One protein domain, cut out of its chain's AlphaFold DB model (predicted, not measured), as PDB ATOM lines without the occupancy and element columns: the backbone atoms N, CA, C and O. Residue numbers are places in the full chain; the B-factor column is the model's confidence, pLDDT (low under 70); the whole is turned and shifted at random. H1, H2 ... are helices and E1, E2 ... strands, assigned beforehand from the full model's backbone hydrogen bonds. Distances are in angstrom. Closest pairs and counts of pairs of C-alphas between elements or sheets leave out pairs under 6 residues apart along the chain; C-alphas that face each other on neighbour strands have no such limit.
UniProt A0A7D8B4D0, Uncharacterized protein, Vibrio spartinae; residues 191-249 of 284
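AT A GLANCE: This is residues 191 to 249 of the 284 residues of an uncharacterized protein of Vibrio spartinae (UniProt A0A7D8B4D0). One long helix, H2, runs along much of the domain's length, with a short helix, H1, packed on its first part near one end and a small, loose two-strand hairpin, E1 and E2, set off to one side of its last part, where Val 228 of E1 comes nearest to Gln 220 of H2. The long link between the strands, residues 232 to 242, loops back toward the middle of H2. The printed part has 59 residues, with two named helices and two named strands in the order H1, H2, E1, E2; the class is mixed, and the sheet, in the order E1, E2, is antiparallel. The whole is loose, with a radius of gyration of the C-alphas of 13.3 A, and elongated, spanning 41 by 22 by 15 A.

HOW THE PARTS SIT: Begin with the sheet, where E1, residues 228 to 231, and E2, residues 243 to 246, form a hairpin of antiparallel neighbours at 152 degrees. Look at C-alphas 230 and 244, which face each other at 5.5 A; no backbone N and O are within hydrogen-bond range across this pair. From Val 228, look to Gln 220 in H2, residues 204 to 222: these are the closest C-alphas of E1 and H2, 7.0 A apart. H2 and E2 are apart. H1, residues 191 to 196, touches H2 with H2's residues 204 to 211 alone, and the closest C-alphas, Leu 191 and Ile 208, are 6.5 A apart. The two helices run opposite ways at a steep tilt of 52 degrees. H1 is apart from E1 and from E2. In H1 and H2 every O i to N i+4 pair is within hydrogen-bond range.

IN THESE COORDINATES: Find C-alpha 204 at (214.018, 205.233, 174.936); from there H2 runs 26.9 A to C-alpha 222 at (189.838, 196.708, 183.114). H1 measures 8.7 A, E1 9.8 A and E2 9.4 A, the last ending at C-alpha 246 at (192.356, 188.870, 175.237).

THE WHOLE: The two C-alphas farthest apart are those of Thr 199 and Thr 249, at 41.8 A. The printed part has no cut. The link from E1 to E2 is long, that from H1 to H2 short and that from H2 to E1 tight. The mean pLDDT of the printed part is 72.5; residue 226 and residues 228 to 249 are under 70.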
ATOM      1  N   LEU A 191     204.758 205.231 170.499       89.75
ATOM      2  CA  LEU A 191     205.713 205.260 171.603       89.75
ATOM      3  C   LEU A 191     206.862 206.231 171.324       89.75
ATOM      4  O   LEU A 191     207.195 207.037 172.184       89.75
ATOM      5  N   GLN A 192     207.408 206.236 170.108       90.12
ATOM      6  CA  GLN A 192     208.464 207.173 169.725       90.12
ATOM      7  C   GLN A 192     208.005 208.635 169.819       90.12
ATOM      8  O   GLN A 192     208.700 209.471 170.391       90.12
ATOM      9  N   GLN A 193     206.814 208.959 169.308       92.94
ATOM     10  CA  GLN A 193     206.259 210.313 169.430       92.94
ATOM     11  C   GLN A 193     205.975 210.686 170.889       92.94
ATOM     12  O   GLN A 193     206.225 211.817 171.299       92.94
ATOM     13  N   GLY A 194     205.479 209.735 171.683       93.75
ATOM     14  CA  GLY A 194     205.274 209.920 173.115       93.75
ATOM     15  C   GLY A 194     206.578 210.218 173.859       93.75
ATOM     16  O   GLY A 194     206.608 211.143 174.667       93.75
ATOM     17  N   PHE A 195     207.656 209.498 173.538       95.38
ATOM     18  CA  PHE A 195     208.988 209.714 174.098       95.38
ATOM     19  C   PHE A 195     209.539 211.103 173.766       95.38
ATOM     20  O   PHE A 195     210.028 211.788 174.661       95.38
ATOM     21  N   LEU A 196     209.409 211.540 172.509       95.25
ATOM     22  CA  LEU A 196     209.874 212.857 172.056       95.25
ATOM     23  C   LEU A 196     209.068 214.024 172.654       95.25
ATOM     24  O   LEU A 196     209.583 215.135 172.755       95.25
ATOM     25  N   ASN A 197     207.820 213.784 173.067       96.94
ATOM     26  CA  ASN A 197     206.933 214.796 173.653       96.94
ATOM     27  C   ASN A 197     207.024 214.898 175.184       96.94
ATOM     28  O   ASN A 197     206.223 215.600 175.806       96.94
ATOM     29  N   GLN A 198     207.973 214.208 175.811       95.38
ATOM     30  CA  GLN A 198     208.190 214.254 177.255       95.38
ATOM     31  C   GLN A 198     209.673 214.453 177.583       95.38
ATOM     32  O   GLN A 198     210.540 214.257 176.741       95.38
ATOM     33  N   THR A 199     209.969 214.849 178.822       96.00
ATOM     34  CA  THR A 199     211.343 215.123 179.288       96.00
ATOM     35  C   THR A 199     211.715 214.375 180.572       96.00
ATOM     36  O   THR A 199     212.767 214.631 181.148       96.00
ATOM     37  N   ALA A 200     210.833 213.514 181.079       96.69
ATOM     38  CA  ALA A 200     210.998 212.803 182.345       96.69
ATOM     39  C   ALA A 200     211.871 211.543 182.220       96.69
ATOM     40  O   ALA A 200     212.553 211.178 183.172       96.69
ATOM     41  N   ILE A 201     211.846 210.884 181.061       95.44
ATOM     42  CA  ILE A 201     212.617 209.679 180.758       95.44
ATOM     43  C   ILE A 201     213.558 210.012 179.603       95.44
ATOM     44  O   ILE A 201     213.102 210.410 178.535       95.44
ATOM     45  N   SER A 202     214.864 209.876 179.820       94.56
ATOM     46  CA  SER A 202     215.896 210.187 178.820       94.56
ATOM     47  C   SER A 202     216.309 208.991 177.964       94.56
ATOM     48  O   SER A 202     216.971 209.177 176.951       94.56
ATOM     49  N   ASP A 203     215.948 207.783 178.388       91.81
ATOM     50  CA  ASP A 203     216.295 206.524 177.733       91.81
ATOM     51  C   ASP A 203     215.063 205.925 177.040       91.81
ATOM     52  O   ASP A 203     214.007 205.766 177.663       91.81
ATOM     53  N   PHE A 204     215.172 205.640 175.740       86.75
ATOM     54  CA  PHE A 204     214.018 205.233 174.936       86.75
ATOM     55  C   PHE A 204     213.520 203.832 175.308       86.75
ATOM     56  O   PHE A 204     212.311 203.636 175.447       86.75
ATOM     57  N   ASP A 205     214.430 202.898 175.575       83.44
ATOM     58  CA  ASP A 205     214.086 201.528 175.966       83.44
ATOM     59  C   ASP A 205     213.368 201.505 177.317       83.44
ATOM     60  O   ASP A 205     212.316 200.877 177.471       83.44
ATOM     61  N   THR A 206     213.855 202.293 178.278       87.50
ATOM     62  CA  THR A 206     213.185 202.511 179.563       87.50
ATOM     63  C   THR A 206     211.787 203.109 179.374       87.50
ATOM     64  O   THR A 206     210.839 202.699 180.050       87.50
ATOM     65  N   TYR A 207     211.619 204.070 178.457       91.31
ATOM     66  CA  TYR A 207     210.310 204.658 178.161       91.31
ATOM     67  C   TYR A 207     209.335 203.624 177.587       91.31
ATOM     68  O   TYR A 207     208.184 203.556 178.034       91.31
ATOM     69  N   ILE A 208     209.784 202.811 176.628       85.94
ATOM     70  CA  ILE A 208     208.987 201.738 176.027       85.94
ATOM     71  C   ILE A 208     208.580 200.731 177.101       85.94
ATOM     72  O   ILE A 208     207.384 200.474 177.265       85.94
ATOM     73  N   ALA A 209     209.539 200.216 177.874       82.06
ATOM     74  CA  ALA A 209     209.287 199.224 178.914       82.06
ATOM     75  C   ALA A 209     208.252 199.724 179.932       82.06
ATOM     76  O   ALA A 209     207.280 199.028 180.236       82.06
ATOM     77  N   ASN A 210     208.396 200.969 180.395       87.19
ATOM     78  CA  ASN A 210     207.443 201.586 181.316       87.19
ATOM     79  C   ASN A 210     206.058 201.759 180.684       87.19
ATOM     80  O   ASN A 210     205.049 201.435 181.313       87.19
ATOM     81  N   SER A 211     205.991 202.245 179.443       87.38
ATOM     82  CA  SER A 211     204.725 202.477 178.738       87.38
ATOM     83  C   SER A 211     203.950 201.175 178.537       87.38
ATOM     84  O   SER A 211     202.755 201.107 178.824       87.38
ATOM     85  N   LEU A 212     204.628 200.110 178.114       80.88
ATOM     86  CA  LEU A 212     204.012 198.803 177.905       80.88
ATOM     87  C   LEU A 212     203.646 198.107 179.219       80.88
ATOM     88  O   LEU A 212     202.605 197.445 179.296       80.88
ATOM     89  N   ALA A 213     204.440 198.285 180.278       79.25
ATOM     90  CA  ALA A 213     204.073 197.832 181.616       79.25
ATOM     91  C   ALA A 213     202.775 198.509 182.087       79.25
ATOM     92  O   ALA A 213     201.873 197.827 182.571       79.25
ATOM     93  N   GLN A 214     202.623 199.819 181.861       83.94
ATOM     94  CA  GLN A 214     201.380 200.531 182.174       83.94
ATOM     95  C   GLN A 214     200.196 200.031 181.343       83.94
ATOM     96  O   GLN A 214     199.149 199.742 181.915       83.94
ATOM     97  N   VAL A 215     200.363 199.825 180.030       79.69
ATOM     98  CA  VAL A 215     199.317 199.216 179.182       79.69
ATOM     99  C   VAL A 215     198.883 197.861 179.744       79.69
ATOM    100  O   VAL A 215     197.689 197.582 179.842       79.69
ATOM    101  N   SER A 216     199.842 197.037 180.169       74.06
ATOM    102  CA  SER A 216     199.587 195.723 180.768       74.06
ATOM    103  C   SER A 216     198.797 195.823 182.074       74.06
ATOM    104  O   SER A 216     197.845 195.069 182.279       74.06
ATOM    105  N   LEU A 217     199.159 196.765 182.945       76.75
ATOM    106  CA  LEU A 217     198.460 197.010 184.207       76.75
ATOM    107  C   LEU A 217     197.036 197.521 183.969       76.75
ATOM    108  O   LEU A 217     196.098 197.008 184.574       76.75
ATOM    109  N   THR A 218     196.849 198.480 183.058       80.62
ATOM    110  CA  THR A 218     195.519 198.986 182.691       80.62
ATOM    111  C   THR A 218     194.646 197.871 182.121       80.62
ATOM    112  O   THR A 218     193.495 197.728 182.520       80.62
ATOM    113  N   GLN A 219     195.197 197.029 181.242       74.56
ATOM    114  CA  GLN A 219     194.509 195.848 180.721       74.56
ATOM    115  C   GLN A 219     194.036 194.923 181.853       74.56
ATOM    116  O   GLN A 219     192.870 194.540 181.873       74.56
ATOM    117  N   GLN A 220     194.902 194.601 182.817       73.75
ATOM    118  CA  GLN A 220     194.545 193.749 183.959       73.75
ATOM    119  C   GLN A 220     193.492 194.378 184.879       73.75
ATOM    120  O   GLN A 220     192.668 193.657 185.426       73.75
ATOM    121  N   GLN A 221     193.500 195.703 185.047       80.56
ATOM    122  CA  GLN A 221     192.509 196.415 185.864       80.56
ATOM    123  C   GLN A 221     191.133 196.499 185.196       80.56
ATOM    124  O   GLN A 221     190.120 196.499 185.889       80.56
ATOM    125  N   MET A 222     191.092 196.605 183.865       79.62
ATOM    126  CA  MET A 222     189.838 196.708 183.114       79.62
ATOM    127  C   MET A 222     189.186 195.352 182.827       79.62
ATOM    128  O   MET A 222     188.022 195.317 182.430       79.62
ATOM    129  N   MET A 223     189.918 194.249 182.981       77.94
ATOM    130  CA  MET A 223     189.424 192.903 182.704       77.94
ATOM    131  C   MET A 223     189.072 192.152 183.985       77.94
ATOM    132  O   MET A 223     189.706 192.333 185.023       77.94
ATOM    133  N   ASP A 224     188.085 191.257 183.894       79.56
ATOM    134  CA  ASP A 224     187.735 190.384 185.014       79.56
ATOM    135  C   ASP A 224     188.946 189.543 185.429       79.56
ATOM    136  O   ASP A 224     189.701 189.039 184.585       79.56
ATOM    137  N   SER A 225     189.102 189.353 186.741       73.81
ATOM    138  CA  SER A 225     190.171 188.529 187.301       73.81
ATOM    139  C   SER A 225     190.209 187.162 186.620       73.81
ATOM    140  O   SER A 225     189.205 186.456 186.536       73.81
ATOM    141  N   GLY A 226     191.380 186.795 186.106       69.44
ATOM    142  CA  GLY A 226     191.564 185.532 185.407       69.44
ATOM    143  C   GLY A 226     191.117 185.517 183.939       69.44
ATOM    144  O   GLY A 226     191.226 184.453 183.341       69.44
ATOM    145  N   SER A 227     190.708 186.635 183.336       71.31
ATOM    146  CA  SER A 227     190.385 186.707 181.894       71.31
ATOM    147  C   SER A 227     191.589 186.999 180.993       71.31
ATOM    148  O   SER A 227     191.490 186.906 179.775       71.31
ATOM    149  N   VAL A 228     192.739 187.334 181.583       66.75
ATOM    150  CA  VAL A 228     193.997 187.554 180.856       66.75
ATOM    151  C   VAL A 228     194.869 186.312 180.974       66.75
ATOM    152  O   VAL A 228     195.107 185.808 182.078       66.75
ATOM    153  N   ARG A 229     195.355 185.812 179.839       65.19
ATOM    154  CA  ARG A 229     196.328 184.720 179.763       65.19
ATOM    155  C   ARG A 229     197.434 185.114 178.791       65.19
ATOM    156  O   ARG A 229     197.174 185.767 177.786       65.19
ATOM    157  N   VAL A 230     198.659 184.719 179.113       62.00
ATOM    158  CA  VAL A 230     199.796 184.796 178.194       62.00
ATOM    159  C   VAL A 230     199.908 183.431 177.532       62.00
ATOM    160  O   VAL A 230     199.954 182.421 178.234       62.00
ATOM    161  N   ILE A 231     199.900 183.397 176.203       55.41
ATOM    162  CA  ILE A 231     200.084 182.171 175.426       55.41
ATOM    163  C   ILE A 231     201.434 182.309 174.727       55.41
ATOM    164  O   ILE A 231     201.690 183.328 174.100       55.41
ATOM    165  N   ASN A 232     202.312 181.317 174.898       50.59
ATOM    166  CA  ASN A 232     203.612 181.227 174.217       50.59
ATOM    167  C   ASN A 232     204.480 182.503 174.278       50.59
ATOM    168  O   ASN A 232     205.137 182.856 173.301       50.59
ATOM    169  N   GLY A 233     204.505 183.181 175.431       52.97
ATOM    170  CA  GLY A 233     205.203 184.454 175.597       52.97
ATOM    171  C   GLY A 233     205.626 184.748 177.033       52.97
ATOM    172  O   GLY A 233     205.335 183.985 177.956       52.97
ATOM    173  N   SER A 234     206.300 185.879 177.230       50.56
ATOM    174  CA  SER A 234     206.741 186.352 178.546       50.56
ATOM    175  C   SER A 234     206.037 187.651 178.924       50.56
ATOM    176  O   SER A 234     205.899 188.559 178.110       50.56
ATOM    177  N   SER A 235     205.636 187.798 180.190       48.72
ATOM    178  CA  SER A 235     205.163 189.092 180.706       48.72
ATOM    179  C   SER A 235     206.270 190.150 180.773       48.72
ATOM    180  O   SER A 235     205.958 191.324 180.953       48.72
ATOM    181  N   ALA A 236     207.537 189.738 180.658       48.12
ATOM    182  CA  ALA A 236     208.697 190.623 180.657       48.12
ATOM    183  C   ALA A 236     209.051 191.164 179.259       48.12
ATOM    184  O   ALA A 236     209.685 192.209 179.179       48.12
ATOM    185  N   ASP A 237     208.612 190.506 178.178       52.34
ATOM    186  CA  ASP A 237     208.856 190.942 176.797       52.34
ATOM    187  C   ASP A 237     207.539 191.389 176.158       52.34
ATOM    188  O   ASP A 237     206.758 190.615 175.606       52.34
ATOM    189  N   THR A 238     207.242 192.667 176.352       49.56
ATOM    190  CA  THR A 238     205.919 193.233 176.083       49.56
ATOM    191  C   THR A 238     205.752 193.788 174.672       49.56
ATOM    192  O   THR A 238     204.617 194.087 174.298       49.56
ATOM    193  N   LEU A 239     206.841 193.919 173.903       51.28
ATOM    194  CA  LEU A 239     206.809 194.464 172.543       51.28
ATOM    195  C   LEU A 239     206.997 193.375 171.477       51.28
ATOM    196  O   LEU A 239     206.304 193.427 170.464       51.28
ATOM    197  N   TYR A 240     207.853 192.376 171.726       50.06
ATOM    198  CA  TYR A 240     208.221 191.362 170.728       50.06
ATOM    199  C   TYR A 240     207.847 189.928 171.134       50.06
ATOM    200  O   TYR A 240     207.761 189.052 170.279       50.06
ATOM    201  N   GLY A 241     207.559 189.688 172.418       44.41
ATOM    202  CA  GLY A 241     207.390 188.343 172.976       44.41
ATOM    203  C   GLY A 241     205.998 187.985 173.497       44.41
ATOM    204  O   GLY A 241     205.886 187.049 174.292       44.41
ATOM    205  N   ALA A 242     204.937 188.713 173.132       47.16
ATOM    206  CA  ALA A 242     203.614 188.480 173.708       47.16
ATOM    207  C   ALA A 242     202.501 188.354 172.658       47.16
ATOM    208  O   ALA A 242     201.837 189.331 172.310       47.16
ATOM    209  N   GLU A 243     202.179 187.118 172.273       47.19
ATOM    210  CA  GLU A 243     200.820 186.792 171.838       47.19
ATOM    211  C   GLU A 243     199.882 186.927 173.053       47.19
ATOM    212  O   GLU A 243     199.674 186.008 173.850       47.19
ATOM    213  N   ARG A 244     199.330 188.127 173.256       53.62
ATOM    214  CA  ARG A 244     198.276 188.356 174.253       53.62
ATOM    215  C   ARG A 244     196.928 188.097 173.610       53.62
ATOM    216  O   ARG A 244     196.368 188.979 172.963       53.62
ATOM    217  N   ILE A 245     196.373 186.909 173.826       51.03
ATOM    218  CA  ILE A 245     194.959 186.683 173.529       51.03
ATOM    219  C   ILE A 245     194.137 187.262 174.679       51.03
ATOM    220  O   ILE A 245     194.158 186.770 175.806       51.03
ATOM    221  N   VAL A 246     193.402 188.326 174.375       53.91
ATOM    222  CA  VAL A 246     192.356 188.870 175.237       53.91
ATOM    223  C   VAL A 246     191.016 188.370 174.707       53.91
ATOM    224  O   VAL A 246     190.581 188.816 173.648       53.91
ATOM    225  N   TRP A 247     190.350 187.463 175.428       44.66
ATOM    226  CA  TRP A 247     188.917 187.217 175.234       44.66
ATOM    227  C   TRP A 247     188.246 186.618 176.483       44.66
ATOM    228  O   TRP A 247     188.773 185.686 177.087       44.66
ATOM    229  N   ASN A 248     187.072 187.149 176.851       40.69
ATOM    230  CA  ASN A 248     186.243 186.722 177.990       40.69
ATOM    231  C   ASN A 248     185.073 185.807 177.535       40.69
ATOM    232  O   ASN A 248     184.512 185.989 176.457       40.69
ATOM    233  N   THR A 249     184.739 184.830 178.388       41.38
ATOM    234  CA  THR A 249     183.542 183.961 178.471       41.38
ATOM    235  C   THR A 249     182.846 183.503 177.178       41.38
ATOM    236  O   THR A 249     181.725 183.891 176.863       41.38
TER     237      THR A 249